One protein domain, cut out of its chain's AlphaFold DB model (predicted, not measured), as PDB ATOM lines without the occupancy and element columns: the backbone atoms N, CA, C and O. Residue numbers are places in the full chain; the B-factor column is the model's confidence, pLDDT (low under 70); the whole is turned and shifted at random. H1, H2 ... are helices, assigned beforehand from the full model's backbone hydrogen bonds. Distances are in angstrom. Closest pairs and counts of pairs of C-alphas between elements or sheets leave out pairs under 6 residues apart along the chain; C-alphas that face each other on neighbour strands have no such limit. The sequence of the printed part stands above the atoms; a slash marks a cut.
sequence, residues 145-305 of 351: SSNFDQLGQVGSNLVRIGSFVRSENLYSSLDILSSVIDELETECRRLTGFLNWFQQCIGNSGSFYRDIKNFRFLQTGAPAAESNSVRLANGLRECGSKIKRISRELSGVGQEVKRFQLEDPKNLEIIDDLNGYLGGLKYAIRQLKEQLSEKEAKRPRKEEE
ATOM      1  N   SER A 145      -9.812   8.769 -10.888       67.06
ATOM      2  CA  SER A 145      -9.390   8.184  -9.605       67.06
ATOM      3  C   SER A 145     -10.189   8.740  -8.424       67.06
ATOM      4  O   SER A 145     -10.777   7.970  -7.673       67.06
ATOM      5  N   SER A 146     -10.308  10.068  -8.330       73.69
ATOM      6  CA  SER A 146     -11.068  10.751  -7.273       73.69
ATOM      7  C   SER A 146     -12.535  10.311  -7.245       73.69
ATOM      8  O   SER A 146     -13.072   9.980  -6.189       73.69
ATOM      9  N   ASN A 147     -13.194  10.232  -8.404       79.94
ATOM     10  CA  ASN A 147     -14.600   9.838  -8.458       79.94
ATOM     11  C   ASN A 147     -14.804   8.338  -8.164       79.94
ATOM     12  O   ASN A 147     -15.804   7.970  -7.542       79.94
ATOM     13  N   PHE A 148     -13.862   7.462  -8.532       85.56
ATOM     14  CA  PHE A 148     -13.915   6.043  -8.152       85.56
ATOM     15  C   PHE A 148     -13.657   5.818  -6.665       85.56
ATOM     16  O   PHE A 148     -14.334   4.982  -6.057       85.56
ATOM     17  N   ASP A 149     -12.751   6.586  -6.063       81.31
ATOM     18  CA  ASP A 149     -12.513   6.570  -4.620       81.31
ATOM     19  C   ASP A 149     -13.765   7.033  -3.866       81.31
ATOM     20  O   ASP A 149     -14.182   6.398  -2.894       81.31
ATOM     21  N   GLN A 150     -14.455   8.057  -4.376       79.88
ATOM     22  CA  GLN A 150     -15.736   8.505  -3.830       79.88
ATOM     23  C   GLN A 150     -16.825   7.433  -3.931       79.88
ATOM     24  O   GLN A 150     -17.550   7.214  -2.959       79.88
ATOM     25  N   LEU A 151     -16.917   6.699  -5.046       88.81
ATOM     26  CA  LEU A 151     -17.811   5.539  -5.141       88.81
ATOM     27  C   LEU A 151     -17.448   4.466  -4.096       88.81
ATOM     28  O   LEU A 151     -18.327   3.892  -3.446       88.81
ATOM     29  N   GLY A 152     -16.154   4.216  -3.888       85.50
ATOM     30  CA  GLY A 152     -15.657   3.305  -2.856       85.50
ATOM     31  C   GLY A 152     -16.015   3.759  -1.438       85.50
ATOM     32  O   GLY A 152     -16.341   2.927  -0.576       85.50
ATOM     33  N   GLN A 153     -16.026   5.071  -1.202       82.19
ATOM     34  CA  GLN A 153     -16.452   5.673   0.055       82.19
ATOM     35  C   GLN A 153     -17.958   5.516   0.270       82.19
ATOM     36  O   GLN A 153     -18.350   5.078   1.351       82.19
ATOM     37  N   VAL A 154     -18.787   5.748  -0.756       85.88
ATOM     38  CA  VAL A 154     -20.240   5.485  -0.701       85.88
ATOM     39  C   VAL A 154     -20.498   4.044  -0.272       85.88
ATOM     40  O   VAL A 154     -21.240   3.777   0.675       85.88
ATOM     41  N   GLY A 155     -19.818   3.091  -0.912       83.94
ATOM     42  CA  GLY A 155     -19.947   1.686  -0.548       83.94
ATOM     43  C   GLY A 155     -19.488   1.388   0.887       83.94
ATOM     44  O   GLY A 155     -20.127   0.613   1.597       83.94
ATOM     45  N   SER A 156     -18.414   2.027   1.358       81.06
ATOM     46  CA  SER A 156     -17.928   1.871   2.738       81.06
ATOM     47  C   SER A 156     -18.887   2.468   3.770       81.06
ATOM     48  O   SER A 156     -19.114   1.854   4.813       81.06
ATOM     49  N   ASN A 157     -19.505   3.604   3.457       82.19
ATOM     50  CA  ASN A 157     -20.489   4.268   4.305       82.19
ATOM     51  C   ASN A 157     -21.757   3.426   4.437       82.19
ATOM     52  O   ASN A 157     -22.218   3.196   5.548       82.19
ATOM     53  N   LEU A 158     -22.262   2.854   3.340       84.44
ATOM     54  CA  LEU A 158     -23.420   1.954   3.385       84.44
ATOM     55  C   LEU A 158     -23.163   0.695   4.229       84.44
ATOM     56  O   LEU A 158     -24.048   0.259   4.964       84.44
ATOM     57  N   VAL A 159     -21.948   0.131   4.191       79.00
ATOM     58  CA  VAL A 159     -21.567  -0.984   5.084       79.00
ATOM     59  C   VAL A 159     -21.560  -0.550   6.550       79.00
ATOM     60  O   VAL A 159     -22.012  -1.314   7.408       79.00
ATOM     61  N   ARG A 160     -21.067   0.658   6.846       74.75
ATOM     62  CA  ARG A 160     -21.045   1.219   8.205       74.75
ATOM     63  C   ARG A 160     -22.454   1.485   8.724       74.75
ATOM     64  O   ARG A 160     -22.794   0.957   9.776       74.75
ATOM     65  N   ILE A 161     -23.294   2.168   7.948       77.31
ATOM     66  CA  ILE A 161     -24.711   2.397   8.276       77.31
ATOM     67  C   ILE A 161     -25.421   1.054   8.475       77.31
ATOM     68  O   ILE A 161     -26.125   0.867   9.456       77.31
ATOM     69  N   GLY A 162     -25.195   0.069   7.600       75.06
ATOM     70  CA  GLY A 162     -25.782  -1.261   7.764       75.06
ATOM     71  C   GLY A 162     -25.290  -2.006   9.010       75.06
ATOM     72  O   GLY A 162     -26.039  -2.779   9.594       75.06
ATOM     73  N   SER A 163     -24.048  -1.784   9.440       74.69
ATOM     74  CA  SER A 163     -23.529  -2.354  10.689       74.69
ATOM     75  C   SER A 163     -24.148  -1.667  11.906       74.69
ATOM     76  O   SER A 163     -24.579  -2.365  12.816       74.69
ATOM     77  N   PHE A 164     -24.298  -0.341  11.854       70.62
ATOM     78  CA  PHE A 164     -24.989   0.459  12.863       70.62
ATOM     79  C   PHE A 164     -26.456   0.041  13.020       70.62
ATOM     80  O   PHE A 164     -26.889  -0.286  14.112       70.62
ATOM     81  N   VAL A 165     -27.209  -0.078  11.922       73.81
ATOM     82  CA  VAL A 165     -28.613  -0.541  11.934       73.81
ATOM     83  C   VAL A 165     -28.761  -1.965  12.493       73.81
ATOM     84  O   VAL A 165     -29.853  -2.368  12.889       73.81
ATOM     85  N   ARG A 166     -27.684  -2.762  12.483       73.94
ATOM     86  CA  ARG A 166     -27.678  -4.120  13.037       73.94
ATOM     87  C   ARG A 166     -27.373  -4.146  14.530       73.94
ATOM     88  O   ARG A 166     -27.913  -5.013  15.209       73.94
ATOM     89  N   SER A 167     -26.448  -3.304  14.986       65.12
ATOM     90  CA  SER A 167     -26.065  -3.204  16.398       65.12
ATOM     91  C   SER A 167     -27.108  -2.431  17.195       65.12
ATOM     92  O   SER A 167     -27.476  -2.848  18.285       65.12
ATOM     93  N   GLU A 168     -27.634  -1.363  16.603       62.84
ATOM     94  CA  GLU A 168     -28.662  -0.521  17.188       62.84
ATOM     95  C   GLU A 168     -30.056  -1.004  16.802       62.84
ATOM     96  O   GLU A 168     -30.343  -1.331  15.646       62.84
ATOM     97  N   ASN A 169     -30.981  -0.984  17.758       64.81
ATOM     98  CA  ASN A 169     -32.387  -1.171  17.434       64.81
ATOM     99  C   ASN A 169     -32.896   0.083  16.703       64.81
ATOM    100  O   ASN A 169     -33.261   1.072  17.335       64.81
ATOM    101  N   LEU A 170     -32.956   0.020  15.368       66.88
ATOM    102  CA  LEU A 170     -33.396   1.103  14.473       66.88
ATOM    103  C   LEU A 170     -34.692   1.803  14.914       66.88
ATOM    104  O   LEU A 170     -34.881   2.989  14.662       66.88
ATOM    105  N   TYR A 171     -35.603   1.061  15.542       67.69
ATOM    106  CA  TYR A 171     -36.923   1.544  15.925       67.69
ATOM    107  C   TYR A 171     -37.042   1.923  17.403       67.69
ATOM    108  O   TYR A 171     -38.124   2.374  17.797       67.69
ATOM    109  N   SER A 172     -35.971   1.760  18.187       63.16
ATOM    110  CA  SER A 172     -35.928   2.110  19.613       63.16
ATOM    111  C   SER A 172     -36.104   3.606  19.863       63.16
ATOM    112  O   SER A 172     -36.669   3.992  20.882       63.16
ATOM    113  N   SER A 173     -35.707   4.449  18.905       64.31
ATOM    114  CA  SER A 173     -35.904   5.896  18.957       64.31
ATOM    115  C   SER A 173     -36.247   6.464  17.579       64.31
ATOM    116  O   SER A 173     -35.712   6.029  16.558       64.31
ATOM    117  N   LEU A 174     -37.130   7.470  17.549       62.53
ATOM    118  CA  LEU A 174     -37.416   8.246  16.332       62.53
ATOM    119  C   LEU A 174     -36.186   8.999  15.838       62.53
ATOM    120  O   LEU A 174     -36.058   9.256  14.645       62.53
ATOM    121  N   ASP A 175     -35.282   9.319  16.753       59.84
ATOM    122  CA  ASP A 175     -34.078  10.062  16.446       59.84
ATOM    123  C   ASP A 175     -33.074   9.182  15.691       59.84
ATOM    124  O   ASP A 175     -32.590   9.582  14.639       59.84
ATOM    125  N   ILE A 176     -32.886   7.931  16.132       64.50
ATOM    126  CA  ILE A 176     -32.077   6.921  15.425       64.50
ATOM    127  C   ILE A 176     -32.635   6.675  14.019       64.50
ATOM    128  O   ILE A 176     -31.887   6.659  13.042       64.50
ATOM    129  N   LEU A 177     -33.959   6.523  13.905       71.38
ATOM    130  CA  LEU A 177     -34.622   6.346  12.616       71.38
ATOM    131  C   LEU A 177     -34.396   7.556  11.693       71.38
ATOM    132  O   LEU A 177     -34.073   7.367  10.521       71.38
ATOM    133  N   SER A 178     -34.525   8.778  12.218       69.25
ATOM    134  CA  SER A 178     -34.276  10.021  11.477       69.25
ATOM    135  C   SER A 178     -32.824  10.122  11.003       69.25
ATOM    136  O   SER A 178     -32.590  10.340   9.819       69.25
ATOM    137  N   SER A 179     -31.844   9.884  11.879       69.62
ATOM    138  CA  SER A 179     -30.422   9.968  11.525       69.62
ATOM    139  C   SER A 179     -30.022   8.925  10.476       69.62
ATOM    140  O   SER A 179     -29.278   9.232   9.546       69.62
ATOM    141  N   VAL A 180     -30.561   7.701  10.560       76.62
ATOM    142  CA  VAL A 180     -30.351   6.673   9.525       76.62
ATOM    143  C   VAL A 180     -30.933   7.119   8.183       76.62
ATOM    144  O   VAL A 180     -30.292   6.922   7.153       76.62
ATOM    145  N   ILE A 181     -32.117   7.739   8.176       79.19
ATOM    146  CA  ILE A 181     -32.714   8.299   6.956       79.19
ATOM    147  C   ILE A 181     -31.794   9.370   6.354       79.19
ATOM    148  O   ILE A 181     -31.461   9.266   5.173       79.19
ATOM    149  N   ASP A 182     -31.331  10.338   7.143       76.75
ATOM    150  CA  ASP A 182     -30.509  11.460   6.660       76.75
ATOM    151  C   ASP A 182     -29.159  11.005   6.071       76.75
ATOM    152  O   ASP A 182     -28.666  11.530   5.060       76.75
ATOM    153  N   GLU A 183     -28.555   9.985   6.680       80.31
ATOM    154  CA  GLU A 183     -27.309   9.380   6.210       80.31
ATOM    155  C   GLU A 183     -27.523   8.603   4.907       80.31
ATOM    156  O   GLU A 183     -26.784   8.791   3.935       80.31
ATOM    157  N   LEU A 184     -28.598   7.813   4.821       84.19
ATOM    158  CA  LEU A 184     -28.970   7.125   3.586       84.19
ATOM    159  C   LEU A 184     -29.317   8.104   2.456       84.19
ATOM    160  O   LEU A 184     -28.942   7.866   1.308       84.19
ATOM    161  N   GLU A 185     -29.986   9.220   2.749       82.00
ATOM    162  CA  GLU A 185     -30.272  10.270   1.766       82.00
ATOM    163  C   GLU A 185     -29.008  10.948   1.248       82.00
ATOM    164  O   GLU A 185     -28.909  11.290   0.065       82.00
ATOM    165  N   THR A 186     -28.014  11.119   2.113       80.31
ATOM    166  CA  THR A 186     -26.718  11.666   1.717       80.31
ATOM    167  C   THR A 186     -25.988  10.715   0.772       80.31
ATOM    168  O   THR A 186     -25.555  11.140  -0.301       80.31
ATOM    169  N   GLU A 187     -25.929   9.425   1.100       84.12
ATOM    170  CA  GLU A 187     -25.306   8.427   0.224       84.12
ATOM    171  C   GLU A 187     -26.091   8.221  -1.079       84.12
ATOM    172  O   GLU A 187     -25.501   8.075  -2.149       84.12
ATOM    173  N   CYS A 188     -27.421   8.330  -1.041       82.50
ATOM    174  CA  CYS A 188     -28.264   8.332  -2.235       82.50
ATOM    175  C   CYS A 188     -27.937   9.515  -3.166       82.50
ATOM    176  O   CYS A 188     -27.851   9.337  -4.386       82.50
ATOM    177  N   ARG A 189     -27.726  10.723  -2.622       80.38
ATOM    178  CA  ARG A 189     -27.317  11.904  -3.406       80.38
ATOM    179  C   ARG A 189     -25.926  11.730  -4.016       80.38
ATOM    180  O   ARG A 189     -25.755  12.022  -5.197       80.38
ATOM    181  N   ARG A 190     -24.961  11.211  -3.250       81.69
ATOM    182  CA  ARG A 190     -23.596  10.929  -3.731       81.69
ATOM    183  C   ARG A 190     -23.592   9.888  -4.848       81.69
ATOM    184  O   ARG A 190     -23.042  10.143  -5.913       81.69
ATOM    185  N   LEU A 191     -24.288   8.769  -4.656       86.44
ATOM    186  CA  LEU A 191     -24.421   7.733  -5.680       86.44
ATOM    187  C   LEU A 191     -25.091   8.268  -6.957       86.44
ATOM    188  O   LEU A 191     -24.644   7.963  -8.058       86.44
ATOM    189  N   THR A 192     -26.119   9.110  -6.812       82.19
ATOM    190  CA  THR A 192     -26.765   9.788  -7.951       82.19
ATOM    191  C   THR A 192     -25.777  10.689  -8.695       82.19
ATOM    192  O   THR A 192     -25.710  10.646  -9.920       82.19
ATOM    193  N   GLY A 193     -24.986  11.486  -7.970       81.19
ATOM    194  CA  GLY A 193     -23.968  12.346  -8.572       81.19
ATOM    195  C   GLY A 193     -22.906  11.549  -9.331       81.19
ATOM    196  O   GLY A 193     -22.532  11.937 -10.436       81.19
ATOM    197  N   PHE A 194     -22.483  10.404  -8.785       86.81
ATOM    198  CA  PHE A 194     -21.496   9.543  -9.436       86.81
ATOM    199  C   PHE A 194     -22.070   8.945 -10.716       86.81
ATOM    200  O   PHE A 194     -21.421   8.977 -11.756       86.81
ATOM    201  N   LEU A 195     -23.302   8.437 -10.651       86.06
ATOM    202  CA  LEU A 195     -23.977   7.840 -11.797       86.06
ATOM    203  C   LEU A 195     -24.147   8.852 -12.938       86.06
ATOM    204  O   LEU A 195     -23.831   8.531 -14.080       86.06
ATOM    205  N   ASN A 196     -24.553  10.085 -12.619       82.75
ATOM    206  CA  ASN A 196     -24.664  11.167 -13.598       82.75
ATOM    207  C   ASN A 196     -23.313  11.474 -14.261       82.75
ATOM    208  O   ASN A 196     -23.236  11.589 -15.483       82.75
ATOM    209  N   TRP A 197     -22.243  11.586 -13.468       85.06
ATOM    210  CA  TRP A 197     -20.891  11.802 -13.991       85.06
ATOM    211  C   TRP A 197     -20.423  10.631 -14.867       85.06
ATOM    212  O   TRP A 197     -19.910  10.849 -15.963       85.06
ATOM    213  N   PHE A 198     -20.638   9.388 -14.431       83.88
ATOM    214  CA  PHE A 198     -20.200   8.203 -15.165       83.88
ATOM    215  C   PHE A 198     -20.952   8.053 -16.495       83.88
ATOM    216  O   PHE A 198     -20.341   7.775 -17.524       83.88
ATOM    217  N   GLN A 199     -22.259   8.336 -16.508       81.75
ATOM    218  CA  GLN A 199     -23.060   8.392 -17.733       81.75
ATOM    219  C   GLN A 199     -22.539   9.455 -18.710       81.75
ATOM    220  O   GLN A 199     -22.369   9.164 -19.893       81.75
ATOM    221  N   GLN A 200     -22.198  10.651 -18.222       78.25
ATOM    222  CA  GLN A 200     -21.574  11.687 -19.052       78.25
ATOM    223  C   GLN A 200     -20.211  11.241 -19.597       78.25
ATOM    224  O   GLN A 200     -19.924  11.465 -20.774       78.25
ATOM    225  N   CYS A 201     -19.396  10.564 -18.781       76.88
ATOM    226  CA  CYS A 201     -18.077  10.072 -19.180       76.88
ATOM    227  C   CYS A 201     -18.134   9.078 -20.340       76.88
ATOM    228  O   CYS A 201     -17.256   9.108 -21.200       76.88
ATOM    229  N   ILE A 202     -19.156   8.221 -20.382       77.75
ATOM    230  CA  ILE A 202     -19.323   7.240 -21.461       77.75
ATOM    231  C   ILE A 202     -20.084   7.797 -22.677       77.75
ATOM    232  O   ILE A 202     -20.402   7.047 -23.592       77.75
ATOM    233  N   GLY A 203     -20.413   9.096 -22.695       69.19
ATOM    234  CA  GLY A 203     -21.173   9.723 -23.784       69.19
ATOM    235  C   GLY A 203     -22.675   9.420 -23.759       69.19
ATOM    236  O   GLY A 203     -23.357   9.581 -24.768       69.19
ATOM    237  N   ASN A 204     -23.207   8.994 -22.612       67.25
ATOM    238  CA  ASN A 204     -24.614   8.674 -22.431       67.25
ATOM    239  C   ASN A 204     -25.384   9.884 -21.882       67.25
ATOM    240  O   ASN A 204     -25.424  10.122 -20.677       67.25
ATOM    241  N   SER A 205     -26.000  10.663 -22.771       53.12
ATOM    242  CA  SER A 205     -26.863  11.802 -22.420       53.12
ATOM    243  C   SER A 205     -28.336  11.417 -22.217       53.12
ATOM    244  O   SER A 205     -29.171  12.285 -21.960       53.12
ATOM    245  N   GLY A 206     -28.674  10.127 -22.343       51.47
ATOM    246  CA  GLY A 206     -30.041   9.621 -22.289       51.47
ATOM    247  C   GLY A 206     -30.353   8.840 -21.012       51.47
ATOM    248  O   GLY A 206     -29.551   8.049 -20.523       51.47
ATOM    249  N   SER A 207     -31.579   8.996 -20.509       44.72
ATOM    250  CA  SER A 207     -32.166   8.057 -19.551       44.72
ATOM    251  C   SER A 207     -32.407   6.727 -20.264       44.72
ATOM    252  O   SER A 207     -33.458   6.541 -20.880       44.72
ATOM    253  N   PHE A 208     -31.459   5.791 -20.203       46.78
ATOM    254  CA  PHE A 208     -31.752   4.407 -20.564       46.78
ATOM    255  C   PHE A 208     -32.799   3.871 -19.583       46.78
ATOM    256  O   PHE A 208     -32.478   3.417 -18.490       46.78
ATOM    257  N   TYR A 209     -34.064   3.894 -19.994       43.19
ATOM    258  CA  TYR A 209     -35.084   2.990 -19.476       43.19
ATOM    259  C   TYR A 209     -34.776   1.581 -20.010       43.19
ATOM    260  O   TYR A 209     -35.488   1.049 -20.855       43.19
ATOM    261  N   ARG A 210     -33.658   0.987 -19.579       44.53
ATOM    262  CA  ARG A 210     -33.560  -0.474 -19.540       44.53
ATOM    263  C   ARG A 210     -34.284  -0.928 -18.288       44.53
ATOM    264  O   ARG A 210     -34.283  -0.193 -17.302       44.53
ATOM    265  N   ASP A 211     -34.924  -2.095 -18.343       42.34
ATOM    266  CA  ASP A 211     -35.575  -2.722 -17.192       42.34
ATOM    267  C   ASP A 211     -34.604  -2.730 -16.009       42.34
ATOM    268  O   ASP A 211     -33.711  -3.575 -15.925       42.34
ATOM    269  N   ILE A 212     -34.746  -1.737 -15.123       49.34
ATOM    270  CA  ILE A 212     -33.870  -1.557 -13.973       49.34
ATOM    271  C   ILE A 212     -33.987  -2.854 -13.192       49.34
ATOM    272  O   ILE A 212     -35.065  -3.187 -12.685       49.34
ATOM    273  N   LYS A 213     -32.891  -3.616 -13.115       46.50
ATOM    274  CA  LYS A 213     -32.824  -4.782 -12.241       46.50
ATOM    275  C   LYS A 213     -33.078  -4.272 -10.831       46.50
ATOM    276  O   LYS A 213     -32.208  -3.691 -10.190       46.50
ATOM    277  N   ASN A 214     -34.312  -4.440 -10.366       47.50
ATOM    278  CA  ASN A 214     -34.706  -4.035  -9.031       47.50
ATOM    279  C   ASN A 214     -33.769  -4.731  -8.044       47.50
ATOM    280  O   ASN A 214     -33.738  -5.964  -7.993       47.50
ATOM    281  N   PHE A 215     -33.011  -3.965  -7.256       52.22
ATOM    282  CA  PHE A 215     -32.256  -4.525  -6.143       52.22
ATOM    283  C   PHE A 215     -33.250  -4.953  -5.052       52.22
ATOM    284  O   PHE A 215     -33.518  -4.241  -4.081       52.22
ATOM    285  N   ARG A 216     -33.847  -6.134  -5.258       50.88
ATOM    286  CA  ARG A 216     -34.954  -6.691  -4.463       50.88
ATOM    287  C   ARG A 216     -34.598  -6.859  -2.985       50.88
ATOM    288  O   ARG A 216     -35.496  -6.932  -2.151       50.88
ATOM    289  N   PHE A 217     -33.309  -6.904  -2.647       48.62
ATOM    290  CA  PHE A 217     -32.839  -7.148  -1.285       48.62
ATOM    291  C   PHE A 217     -33.117  -5.974  -0.331       48.62
ATOM    292  O   PHE A 217     -33.585  -6.195   0.782       48.62
ATOM    293  N   LEU A 218     -32.938  -4.722  -0.779       52.94
ATOM    294  CA  LEU A 218     -33.335  -3.539   0.006       52.94
ATOM    295  C   LEU A 218     -34.853  -3.307  -0.022       52.94
ATOM    296  O   LEU A 218     -35.419  -2.826   0.954       52.94
ATOM    297  N   GLN A 219     -35.528  -3.713  -1.105       53.91
ATOM    298  CA  GLN A 219     -36.985  -3.586  -1.232       53.91
ATOM    299  C   GLN A 219     -37.761  -4.557  -0.328       53.91
ATOM    300  O   GLN A 219     -38.840  -4.230   0.146       53.91
ATOM    301  N   THR A 220     -37.214  -5.742  -0.055       51.31
ATOM    302  CA  THR A 220     -37.862  -6.761   0.795       51.31
ATOM    303  C   THR A 220     -37.503  -6.650   2.281       51.31
ATOM    304  O   THR A 220     -38.131  -7.317   3.104       51.31
ATOM    305  N   GLY A 221     -36.500  -5.836   2.631       45.97
ATOM    306  CA  GLY A 221     -36.023  -5.631   4.003       45.97
ATOM    307  C   GLY A 221     -36.688  -4.477   4.757       45.97
ATOM    308  O   GLY A 221     -36.474  -4.364   5.956       45.97
ATOM    309  N   ALA A 222     -37.499  -3.652   4.090       49.97
ATOM    310  CA  ALA A 222     -38.190  -2.518   4.701       49.97
ATOM    311  C   ALA A 222     -39.683  -2.795   4.998       49.97
ATOM    312  O   ALA A 222     -40.544  -2.264   4.302       49.97
ATOM    313  N   PRO A 223     -40.022  -3.642   5.991       52.69
ATOM    314  CA  PRO A 223     -41.320  -3.466   6.660       52.69
ATOM    315  C   PRO A 223     -41.277  -3.339   8.199       52.69
ATOM    316  O   PRO A 223     -40.513  -4.006   8.876       52.69
ATOM    317  N   ALA A 224     -42.158  -2.492   8.739       49.25
ATOM    318  CA  ALA A 224     -42.963  -2.527   9.982       49.25
ATOM    319  C   ALA A 224     -42.539  -3.208  11.323       49.25
ATOM    320  O   ALA A 224     -43.317  -3.114  12.272       49.25
ATOM    321  N   ALA A 225     -41.396  -3.888  11.481       51.41
ATOM    322  CA  ALA A 225     -41.061  -4.611  12.725       51.41
ATOM    323  C   ALA A 225     -39.552  -4.660  13.029       51.41
ATOM    324  O   ALA A 225     -38.731  -4.629  12.114       51.41
ATOM    325  N   GLU A 226     -39.179  -4.815  14.307       49.12
ATOM    326  CA  GLU A 226     -37.778  -4.958  14.765       49.12
ATOM    327  C   GLU A 226     -37.017  -6.090  14.056       49.12
ATOM    328  O   GLU A 226     -35.826  -5.964  13.798       49.12
ATOM    329  N   SER A 227     -37.697  -7.160  13.635       52.53
ATOM    330  CA  SER A 227     -37.096  -8.265  12.870       52.53
ATOM    331  C   SER A 227     -36.592  -7.863  11.474       52.53
ATOM    332  O   SER A 227     -35.804  -8.587  10.859       52.53
ATOM    333  N   ASN A 228     -37.007  -6.701  10.966       65.56
ATOM    334  CA  ASN A 228     -36.649  -6.209   9.640       65.56
ATOM    335  C   ASN A 228     -35.479  -5.212   9.649       65.56
ATOM    336  O   ASN A 228     -34.868  -5.010   8.598       65.56
ATOM    337  N   SER A 229     -35.059  -4.694  10.813       70.94
ATOM    338  CA  SER A 229     -33.821  -3.903  10.924       70.94
ATOM    339  C   SER A 229     -32.602  -4.728  10.501       70.94
ATOM    340  O   SER A 229     -31.780  -4.270   9.715       70.94
ATOM    341  N   VAL A 230     -32.545  -6.004  10.900       73.44
ATOM    342  CA  VAL A 230     -31.479  -6.944  10.516       73.44
ATOM    343  C   VAL A 230     -31.461  -7.189   9.004       73.44
ATOM    344  O   VAL A 230     -30.393  -7.315   8.400       73.44
ATOM    345  N   ARG A 231     -32.633  -7.240   8.360       75.62
ATOM    346  CA  ARG A 231     -32.739  -7.417   6.903       75.62
ATOM    347  C   ARG A 231     -32.285  -6.166   6.161       75.62
ATOM    348  O   ARG A 231     -31.509  -6.293   5.216       75.62
ATOM    349  N   LEU A 232     -32.705  -4.983   6.614       80.62
ATOM    350  CA  LEU A 232     -32.215  -3.704   6.102       80.62
ATOM    351  C   LEU A 232     -30.695  -3.592   6.268       80.62
ATOM    352  O   LEU A 232     -29.995  -3.334   5.295       80.62
ATOM    353  N   ALA A 233     -30.175  -3.869   7.463       79.50
ATOM    354  CA  ALA A 233     -28.751  -3.882   7.768       79.50
ATOM    355  C   ALA A 233     -27.948  -4.782   6.819       79.50
ATOM    356  O   ALA A 233     -26.942  -4.362   6.246       79.50
ATOM    357  N   ASN A 234     -28.404  -6.021   6.618       79.50
ATOM    358  CA  ASN A 234     -27.753  -6.953   5.701       79.50
ATOM    359  C   ASN A 234     -27.837  -6.462   4.248       79.50
ATOM    360  O   ASN A 234     -26.835  -6.520   3.538       79.50
ATOM    361  N   GLY A 235     -28.981  -5.910   3.832       79.50
ATOM    362  CA  GLY A 235     -29.151  -5.316   2.505       79.50
ATOM    363  C   GLY A 235     -28.232  -4.116   2.262       79.50
ATOM    364  O   GLY A 235     -27.650  -4.006   1.184       79.50
ATOM    365  N   LEU A 236     -28.041  -3.254   3.264       83.31
ATOM    366  CA  LEU A 236     -27.120  -2.115   3.206       83.31
ATOM    367  C   LEU A 236     -25.662  -2.573   3.125       83.31
ATOM    368  O   LEU A 236     -24.903  -2.071   2.296       83.31
ATOM    369  N   ARG A 237     -25.275  -3.577   3.922       82.00
ATOM    370  CA  ARG A 237     -23.927  -4.168   3.878       82.00
ATOM    371  C   ARG A 237     -23.632  -4.841   2.541       82.00
ATOM    372  O   ARG A 237     -22.526  -4.693   2.019       82.00
ATOM    373  N   GLU A 238     -24.595  -5.563   1.978       79.75
ATOM    374  CA  GLU A 238     -24.451  -6.200   0.668       79.75
ATOM    375  C   GLU A 238     -24.353  -5.154  -0.447       79.75
ATOM    376  O   GLU A 238     -23.422  -5.208  -1.251       79.75
ATOM    377  N   CYS A 239     -25.261  -4.174  -0.454       85.00
ATOM    378  CA  CYS A 239     -25.254  -3.048  -1.388       85.00
ATOM    379  C   CYS A 239     -23.908  -2.311  -1.351       85.00
ATOM    380  O   CYS A 239     -23.232  -2.183  -2.373       85.00
ATOM    381  N   GLY A 240     -23.453  -1.928  -0.156       85.00
ATOM    382  CA  GLY A 240     -22.173  -1.255   0.021       85.00
ATOM    383  C   GLY A 240     -20.977  -2.103  -0.423       85.00
ATOM    384  O   GLY A 240     -20.078  -1.600  -1.095       85.00
ATOM    385  N   SER A 241     -20.981  -3.410  -0.144       82.19
ATOM    386  CA  SER A 241     -19.912  -4.323  -0.585       82.19
ATOM    387  C   SER A 241     -19.850  -4.462  -2.108       82.19
ATOM    388  O   SER A 241     -18.758  -4.492  -2.678       82.19
ATOM    389  N   LYS A 242     -21.008  -4.510  -2.777       86.25
ATOM    390  CA  LYS A 242     -21.099  -4.569  -4.242       86.25
ATOM    391  C   LYS A 242     -20.653  -3.256  -4.889       86.25
ATOM    392  O   LYS A 242     -19.858  -3.291  -5.822       86.25
ATOM    393  N   ILE A 243     -21.034  -2.109  -4.325       88.12
ATOM    394  CA  ILE A 243     -20.547  -0.793  -4.768       88.12
ATOM    395  C   ILE A 243     -19.021  -0.682  -4.614       88.12
ATOM    396  O   ILE A 243     -18.337  -0.249  -5.540       88.12
ATOM    397  N   LYS A 244     -18.448  -1.146  -3.493       88.56
ATOM    398  CA  LYS A 244     -16.983  -1.191  -3.309       88.56
ATOM    399  C   LYS A 244     -16.287  -2.069  -4.344       88.56
ATOM    400  O   LYS A 244     -15.176  -1.755  -4.759       88.56
ATOM    401  N   ARG A 245     -16.907  -3.187  -4.727       87.12
ATOM    402  CA  ARG A 245     -16.375  -4.066  -5.769       87.12
ATOM    403  C   ARG A 245     -16.337  -3.348  -7.119       87.12
ATOM    404  O   ARG A 245     -15.279  -3.339  -7.735       87.12
ATOM    405  N   ILE A 246     -17.429  -2.687  -7.503       87.56
ATOM    406  CA  ILE A 246     -17.502  -1.879  -8.732       87.56
ATOM    407  C   ILE A 246     -16.436  -0.777  -8.722       87.56
ATOM    408  O   ILE A 246     -15.718  -0.618  -9.699       87.56
ATOM    409  N   SER A 247     -16.273  -0.061  -7.605       88.31
ATOM    410  CA  SER A 247     -15.220   0.958  -7.448       88.31
ATOM    411  C   SER A 247     -13.818   0.388  -7.708       88.31
ATOM    412  O   SER A 247     -13.073   0.954  -8.500       88.31
ATOM    413  N   ARG A 248     -13.474  -0.776  -7.142       84.88
ATOM    414  CA  ARG A 248     -12.173  -1.429  -7.394       84.88
ATOM    415  C   ARG A 248     -11.999  -1.877  -8.843       84.88
ATOM    416  O   ARG A 248     -10.905  -1.752  -9.384       84.88
ATOM    417  N   GLU A 249     -13.055  -2.417  -9.447       85.06
ATOM    418  CA  GLU A 249     -13.047  -2.834 -10.852       85.06
ATOM    419  C   GLU A 249     -12.822  -1.621 -11.770       85.06
ATOM    420  O   GLU A 249     -11.964  -1.674 -12.650       85.06
ATOM    421  N   LEU A 250     -13.492  -0.497 -11.501       82.69
ATOM    422  CA  LEU A 250     -13.299   0.766 -12.218       82.69
ATOM    423  C   LEU A 250     -11.900   1.358 -12.016       82.69
ATOM    424  O   LEU A 250     -11.289   1.785 -12.991       82.69
ATOM    425  N   SER A 251     -11.355   1.333 -10.796       79.06
ATOM    426  CA  SER A 251      -9.988   1.803 -10.529       79.06
ATOM    427  C   SER A 251      -8.921   0.957 -11.230       79.06
ATOM    428  O   SER A 251      -7.894   1.495 -11.633       79.06
ATOM    429  N   GLY A 252      -9.161  -0.346 -11.413       70.62
ATOM    430  CA  GLY A 252      -8.270  -1.223 -12.181       70.62
ATOM    431  C   GLY A 252      -8.319  -0.970 -13.691       70.62
ATOM    432  O   GLY A 252      -7.299  -1.088 -14.361       70.62
ATOM    433  N   VAL A 253      -9.486  -0.594 -14.226       66.44
ATOM    434  CA  VAL A 253      -9.686  -0.311 -15.660       66.44
ATOM    435  C   VAL A 253      -9.265   1.119 -16.025       66.44
ATOM    436  O   VAL A 253      -8.658   1.334 -17.069       66.44
ATOM    437  N   GLY A 254      -9.538   2.099 -15.161       55.72
ATOM    438  CA  GLY A 254      -9.291   3.524 -15.413       55.72
ATOM    439  C   GLY A 254      -7.832   3.980 -15.314       55.72
ATOM    440  O   GLY A 254      -7.552   5.147 -15.578       55.72
ATOM    441  N   GLN A 255      -6.899   3.096 -14.941       53.88
ATOM    442  CA  GLN A 255      -5.456   3.365 -15.044       53.88
ATOM    443  C   GLN A 255      -4.945   3.250 -16.490       53.88
ATOM    444  O   GLN A 255      -3.923   3.845 -16.834       53.88
ATOM    445  N   GLU A 256      -5.665   2.538 -17.362       53.22
ATOM    446  CA  GLU A 256      -5.407   2.554 -18.796       53.22
ATOM    447  C   GLU A 256      -6.138   3.760 -19.404       53.22
ATOM    448  O   GLU A 256      -7.354   3.859 -19.326       53.22
ATOM    449  N   VAL A 257      -5.401   4.688 -20.021       53.47
ATOM    450  CA  VAL A 257      -5.816   6.023 -20.528       53.47
ATOM    451  C   VAL A 257      -6.954   6.005 -21.589       53.47
ATOM    452  O   VAL A 257      -7.239   6.999 -22.255       53.47
ATOM    453  N   LYS A 258      -7.639   4.877 -21.796       61.81
ATOM    454  CA  LYS A 258      -8.754   4.740 -22.736       61.81
ATOM    455  C   LYS A 258     -10.056   5.229 -22.108       61.81
ATOM    456  O   LYS A 258     -10.473   4.767 -21.054       61.81
ATOM    457  N   ARG A 259     -10.742   6.135 -22.814       64.00
ATOM    458  CA  ARG A 259     -12.104   6.554 -22.460       64.00
ATOM    459  C   ARG A 259     -13.039   5.346 -22.434       64.00
ATOM    460  O   ARG A 259     -13.022   4.536 -23.363       64.00
ATOM    461  N   PHE A 260     -13.878   5.279 -21.405       75.25
ATOM    462  CA  PHE A 260     -14.998   4.347 -21.336       75.25
ATOM    463  C   PHE A 260     -15.919   4.540 -22.554       75.25
ATOM    464  O   PHE A 260     -16.246   5.668 -22.918       75.25
ATOM    465  N   GLN A 261     -16.299   3.438 -23.198       75.75
ATOM    466  CA  GLN A 261     -17.136   3.419 -24.405       75.75
ATOM    467  C   GLN A 261     -18.570   3.033 -24.026       75.75
ATOM    468  O   GLN A 261     -18.763   2.171 -23.161       75.75
ATOM    469  N   LEU A 262     -19.566   3.633 -24.678       76.50
ATOM    470  CA  LEU A 262     -20.982   3.320 -24.448       76.50
ATOM    471  C   LEU A 262     -21.328   1.885 -24.861       76.50
ATOM    472  O   LEU A 262     -22.186   1.243 -24.262       76.50
ATOM    473  N   GLU A 263     -20.655   1.391 -25.893       76.81
ATOM    474  CA  GLU A 263     -20.872   0.086 -26.505       76.81
ATOM    475  C   GLU A 263     -20.256  -1.056 -25.689       76.81
ATOM    476  O   GLU A 263     -20.532  -2.223 -25.969       76.81
ATOM    477  N   ASP A 264     -19.432  -0.743 -24.680       80.00
ATOM    478  CA  ASP A 264     -18.843  -1.756 -23.814       80.00
ATOM    479  C   ASP A 264     -19.928  -2.354 -22.899       80.00
ATOM    480  O   ASP A 264     -20.490  -1.644 -22.050       80.00
ATOM    481  N   PRO A 265     -20.219  -3.665 -23.015       78.56
ATOM    482  CA  PRO A 265     -21.230  -4.315 -22.191       78.56
ATOM    483  C   PRO A 265     -20.947  -4.194 -20.689       78.56
ATOM    484  O   PRO A 265     -21.898  -4.158 -19.910       78.56
ATOM    485  N   LYS A 266     -19.679  -4.071 -20.269       82.56
ATOM    486  CA  LYS A 266     -19.319  -3.897 -18.855       82.56
ATOM    487  C   LYS A 266     -19.725  -2.529 -18.312       82.56
ATOM    488  O   LYS A 266     -20.191  -2.438 -17.182       82.56
ATOM    489  N   ASN A 267     -19.596  -1.468 -19.107       83.31
ATOM    490  CA  ASN A 267     -19.988  -0.119 -18.681       83.31
ATOM    491  C   ASN A 267     -21.506  -0.013 -18.518       83.31
ATOM    492  O   ASN A 267     -21.993   0.618 -17.578       83.31
ATOM    493  N   LEU A 268     -22.250  -0.675 -19.407       81.62
ATOM    494  CA  LEU A 268     -23.704  -0.780 -19.314       81.62
ATOM    495  C   LEU A 268     -24.136  -1.605 -18.096       81.62
ATOM    496  O   LEU A 268     -25.039  -1.186 -17.381       81.62
ATOM    497  N   GLU A 269     -23.462  -2.726 -17.818       83.88
ATOM    498  CA  GLU A 269     -23.725  -3.547 -16.628       83.88
ATOM    499  C   GLU A 269     -23.490  -2.763 -15.328       83.88
ATOM    500  O   GLU A 269     -24.338  -2.791 -14.438       83.88
ATOM    501  N   ILE A 270     -22.403  -1.988 -15.243       85.50
ATOM    502  CA  ILE A 270     -22.118  -1.117 -14.091       85.50
ATOM    503  C   ILE A 270     -23.230  -0.081 -13.890       85.50
ATOM    504  O   ILE A 270     -23.674   0.138 -12.763       85.50
ATOM    505  N   ILE A 271     -23.707   0.553 -14.965       84.06
ATOM    506  CA  ILE A 271     -24.812   1.521 -14.887       84.06
ATOM    507  C   ILE A 271     -26.100   0.848 -14.419       84.06
ATOM    508  O   ILE A 271     -26.788   1.395 -13.554       84.06
ATOM    509  N   ASP A 272     -26.433  -0.314 -14.977       82.31
ATOM    510  CA  ASP A 272     -27.640  -1.059 -14.621       82.31
ATOM    511  C   ASP A 272     -27.603  -1.479 -13.139       82.31
ATOM    512  O   ASP A 272     -28.582  -1.285 -12.412       82.31
ATOM    513  N   ASP A 273     -26.457  -1.968 -12.660       84.62
ATOM    514  CA  ASP A 273     -26.244  -2.358 -11.266       84.62
ATOM    515  C   ASP A 273     -26.347  -1.161 -10.308       84.62
ATOM    516  O   ASP A 273     -27.083  -1.219  -9.317       84.62
ATOM    517  N   LEU A 274     -25.656  -0.051 -10.602       87.19
ATOM    518  CA  LEU A 274     -25.693   1.158  -9.771       87.19
ATOM    519  C   LEU A 274     -27.093   1.790  -9.737       87.19
ATOM    520  O   LEU A 274     -27.537   2.220  -8.670       87.19
ATOM    521  N   ASN A 275     -27.825   1.788 -10.857       84.44
ATOM    522  CA  ASN A 275     -29.234   2.190 -10.886       84.44
ATOM    523  C   ASN A 275     -30.114   1.258 -10.046       84.44
ATOM    524  O   ASN A 275     -30.998   1.731  -9.327       84.44
ATOM    525  N   GLY A 276     -29.854  -0.051 -10.086       80.31
ATOM    526  CA  GLY A 276     -30.517  -1.037  -9.238       80.31
ATOM    527  C   GLY A 276     -30.318  -0.746  -7.748       80.31
ATOM    528  O   GLY A 276     -31.298  -0.681  -6.997       80.31
ATOM    529  N   TYR A 277     -29.074  -0.512  -7.314       84.69
ATOM    530  CA  TYR A 277     -28.755  -0.148  -5.926       84.69
ATOM    531  C   TYR A 277     -29.392   1.182  -5.521       84.69
ATOM    532  O   TYR A 277     -29.994   1.271  -4.448       84.69
ATOM    533  N   LEU A 278     -29.326   2.197  -6.387       85.31
ATOM    534  CA  LEU A 278     -29.936   3.504  -6.152       85.31
ATOM    535  C   LEU A 278     -31.460   3.399  -5.999       85.31
ATOM    536  O   LEU A 278     -32.035   3.998  -5.091       85.31
ATOM    537  N   GLY A 279     -32.119   2.611  -6.853       79.25
ATOM    538  CA  GLY A 279     -33.550   2.325  -6.754       79.25
ATOM    539  C   GLY A 279     -33.915   1.609  -5.451       79.25
ATOM    540  O   GLY A 279     -34.895   1.972  -4.798       79.25
ATOM    541  N   GLY A 280     -33.095   0.641  -5.028       80.62
ATOM    542  CA  GLY A 280     -33.240  -0.042  -3.741       80.62
ATOM    543  C   GLY A 280     -33.102   0.899  -2.539       80.62
ATOM    544  O   GLY A 280     -33.929   0.851  -1.630       80.62
ATOM    545  N   LEU A 281     -32.109   1.794  -2.558       83.75
ATOM    546  CA  LEU A 281     -31.889   2.797  -1.510       83.75
ATOM    547  C   LEU A 281     -33.046   3.796  -1.422       83.75
ATOM    548  O   LEU A 281     -33.582   4.007  -0.336       83.75
ATOM    549  N   LYS A 282     -33.490   4.360  -2.554       83.50
ATOM    550  CA  LYS A 282     -34.642   5.281  -2.601       83.50
ATOM    551  C   LYS A 282     -35.908   4.634  -2.045       83.50
ATOM    552  O   LYS A 282     -36.655   5.275  -1.307       83.50
ATOM    553  N   TYR A 283     -36.140   3.365  -2.378       82.00
ATOM    554  CA  TYR A 283     -37.268   2.617  -1.838       82.00
ATOM    555  C   TYR A 283     -37.160   2.448  -0.317       82.00
ATOM    556  O   TYR A 283     -38.123   2.743   0.389       82.00
ATOM    557  N   ALA A 284     -35.998   2.020   0.190       81.75
ATOM    558  CA  ALA A 284     -35.774   1.844   1.623       81.75
ATOM    559  C   ALA A 284     -35.965   3.161   2.394       81.75
ATOM    560  O   ALA A 284     -36.704   3.189   3.372       81.75
ATOM    561  N   ILE A 285     -35.391   4.266   1.906       83.75
ATOM    562  CA  ILE A 285     -35.558   5.609   2.487       83.75
ATOM    563  C   ILE A 285     -37.039   5.993   2.556       83.75
ATOM    564  O   ILE A 285     -37.510   6.431   3.603       83.75
ATOM    565  N   ARG A 286     -37.794   5.793   1.466       83.31
ATOM    566  CA  ARG A 286     -39.232   6.092   1.433       83.31
ATOM    567  C   ARG A 286     -39.992   5.315   2.509       83.31
ATOM    568  O   ARG A 286     -40.771   5.908   3.242       83.31
ATOM    569  N   GLN A 287     -39.735   4.013   2.629       81.56
ATOM    570  CA  GLN A 287     -40.375   3.175   3.647       81.56
ATOM    571  C   GLN A 287     -40.007   3.605   5.075       81.56
ATOM    572  O   GLN A 287     -40.871   3.664   5.943       81.56
ATOM    573  N   LEU A 288     -38.744   3.958   5.329       83.56
ATOM    574  CA  LEU A 288     -38.318   4.461   6.638       83.56
ATOM    575  C   LEU A 288     -38.985   5.800   6.985       83.56
ATOM    576  O   LEU A 288     -39.413   5.981   8.124       83.56
ATOM    577  N   LYS A 289     -39.141   6.707   6.012       82.75
ATOM    578  CA  LYS A 289     -39.866   7.978   6.187       82.75
ATOM    579  C   LYS A 289     -41.349   7.778   6.490       82.75
ATOM    580  O   LYS A 289     -41.880   8.453   7.368       82.75
ATOM    581  N   GLU A 290     -42.004   6.844   5.801       84.06
ATOM    582  CA  GLU A 290     -43.394   6.466   6.093       84.06
ATOM    583  C   GLU A 290     -43.531   5.972   7.545       84.06
ATOM    584  O   GLU A 290     -44.418   6.419   8.268       84.06
ATOM    585  N   GLN A 291     -42.597   5.135   8.013       78.69
ATOM    586  CA  GLN A 291     -42.569   4.647   9.398       78.69
ATOM    587  C   GLN A 291     -42.291   5.751  10.427       78.69
ATOM    588  O   GLN A 291     -42.903   5.763  11.498       78.69
ATOM    589  N   LEU A 292     -41.383   6.683  10.120       79.50
ATOM    590  CA  LEU A 292     -41.101   7.839  10.974       79.50
ATOM    591  C   LEU A 292     -42.364   8.695  11.145       79.50
ATOM    592  O   LEU A 292     -42.770   8.965  12.274       79.50
ATOM    593  N   SER A 293     -43.035   9.016  10.034       81.12
ATOM    594  CA  SER A 293     -44.278   9.791  10.028       81.12
ATOM    595  C   SER A 293     -45.412   9.088  10.788       81.12
ATOM    596  O   SER A 293     -46.104   9.720  11.588       81.12
ATOM    597  N   GLU A 294     -45.575   7.772  10.615       81.38
ATOM    598  CA  GLU A 294     -46.598   6.996  11.327       81.38
ATOM    599  C   GLU A 294     -46.369   6.989  12.848       81.38
ATOM    600  O   GLU A 294     -47.322   7.086  13.628       81.38
ATOM    601  N   LYS A 295     -45.112   6.889  13.297       72.69
ATOM    602  CA  LYS A 295     -44.792   6.935  14.728       72.69
ATOM    603  C   LYS A 295     -44.896   8.346  15.315       72.69
ATOM    604  O   LYS A 295     -45.345   8.479  16.453       72.69
ATOM    605  N   GLU A 296     -44.541   9.387  14.563       71.44
ATOM    606  CA  GLU A 296     -44.742  10.785  14.972       71.44
ATOM    607  C   GLU A 296     -46.235  11.121  15.120       71.44
ATOM    608  O   GLU A 296     -46.635  11.738  16.106       71.44
ATOM    609  N   ALA A 297     -47.091  10.620  14.225       72.81
ATOM    610  CA  ALA A 297     -48.542  10.820  14.296       72.81
ATOM    611  C   ALA A 297     -49.218  10.128  15.501       72.81
ATOM    612  O   ALA A 297     -50.332  10.497  15.876       72.81
ATOM    613  N   LYS A 298     -48.568   9.138  16.131       65.69
ATOM    614  CA  LYS A 298     -49.072   8.421  17.322       65.69
ATOM    615  C   LYS A 298     -48.629   9.045  18.659       65.69
ATOM    616  O   LYS A 298     -49.159   8.654  19.699       65.69
ATOM    617  N   ARG A 299     -47.720  10.034  18.656       54.91
ATOM    618  CA  ARG A 299     -47.285  10.793  19.852       54.91
ATOM    619  C   ARG A 299     -48.372  11.639  20.553       54.91
ATOM    620  O   ARG A 299     -48.348  11.664  21.783       54.91
ATOM    621  N   PRO A 300     -49.343  12.287  19.874       50.62
ATOM    622  CA  PRO A 300     -50.153  13.327  20.515       50.62
ATOM    623  C   PRO A 300     -51.218  12.837  21.511       50.62
ATOM    624  O   PRO A 300     -51.846  13.670  22.140       50.62
ATOM    625  N   ARG A 301     -51.432  11.526  21.714       50.94
ATOM    626  CA  ARG A 301     -52.421  11.048  22.712       50.94
ATOM    627  C   ARG A 301     -51.820  10.640  24.056       50.94
ATOM    628  O   ARG A 301     -52.385  10.963  25.089       50.94
ATOM    629  N   LYS A 302     -50.652   9.992  24.064       51.25
ATOM    630  CA  LYS A 302     -50.049   9.492  25.314       51.25
ATOM    631  C   LYS A 302     -49.328  10.575  26.118       51.25
ATOM    632  O   LYS A 302     -49.276  10.487  27.337       51.25
ATOM    633  N   GLU A 303     -48.776  11.587  25.450       49.19
ATOM    634  CA  GLU A 303     -48.044  12.666  26.124       49.19
ATOM    635  C   GLU A 303     -48.989  13.721  26.726       49.19
ATOM    636  O   GLU A 303     -48.682  14.283  27.771       49.19
ATOM    637  N   GLU A 304     -50.163  13.950  26.123       50.66
ATOM    638  CA  GLU A 304     -51.219  14.792  26.711       50.66
ATOM    639  C   GLU A 304     -51.917  14.105  27.895       50.66
ATOM    640  O   GLU A 304     -52.177  14.760  28.901       50.66
ATOM    641  N   GLU A 305     -52.165  12.792  27.828       50.38
ATOM    642  CA  GLU A 305     -52.704  12.019  28.960       50.38
ATOM    643  C   GLU A 305     -51.713  11.954  30.135       50.38
ATOM    644  O   GLU A 305     -52.109  12.151  31.282       50.38
TER     645      GLU A 305
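What this domain is: This is residues 145 to 305 of the 351 residues of an uncharacterized protein of Burkholderiales bacterium (UniProt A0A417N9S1). What shape do these atoms make? A long bundle of four helices, H1, H2, H4 and H5, stands in a ring, neighbours running opposite ways, with short H3 packed on H4 and H5; residues 297 to 305, of which 299 to 305 belong to H6, stick out at one end. What is it made of? The 161 printed residues hold six named helices, H1 to H6 in chain order, and no named strand: all helix. It is only just compact, close to loose, with a radius of gyration of the C-alphas of 17.7 A and spans of 68 by 29 by 22 A.

How they stand to each other: What touches the longest helix? H5, residues 265 to 297, touches H2, residues 174 to 201, at a shallow tilt of 23 degrees, opposite ways; Ile 181 and Ile 285 have the closest C-alphas, 5.9 A. Its residues 270 to 284 alone touch H4, residues 226 to 253, in a hairpin, closest at C-alphas 239 and 277, 6.4 A. H3, residues 216 to 220, touches H5 and H4, closest from C-alpha 218 to C-alphas 280, 5.1 A, and 235, 5.2 A. What else touches? H1, residues 145 to 167, touches H4 at a shallow tilt of 17 degrees, opposite ways, closest at C-alphas 155 and 240, 3.7 A. H1 and H2 form a hairpin, closest at C-alphas 154 and 187, 5.9 A. How are the backbones? Every O i to N i+4 pair is within hydrogen-bond range in H1, H2, H3 and H5, and 22 of 24 in H4. H6, residues 299 to 305, has 1 of 3, and 0 of 4 O i to N i+3 pairs; it and H5 meet only through their link.

Where its parts are: How long are the helices? H5 measures 48.0 A, H4 41.7 A, H2 40.5 A and H1 32.9 A. Where are the ends? C-alpha 145 is at (-9.390, 8.184, -9.605), C-alpha 305 at (-52.704, 12.019, 28.960).

The domain as a whole: Which links are long? H2 to H3 and H4 to H5; the printed part has no cut. Where is confidence low? Residues under pLDDT 70 include 203 to 228 and 298 to 305.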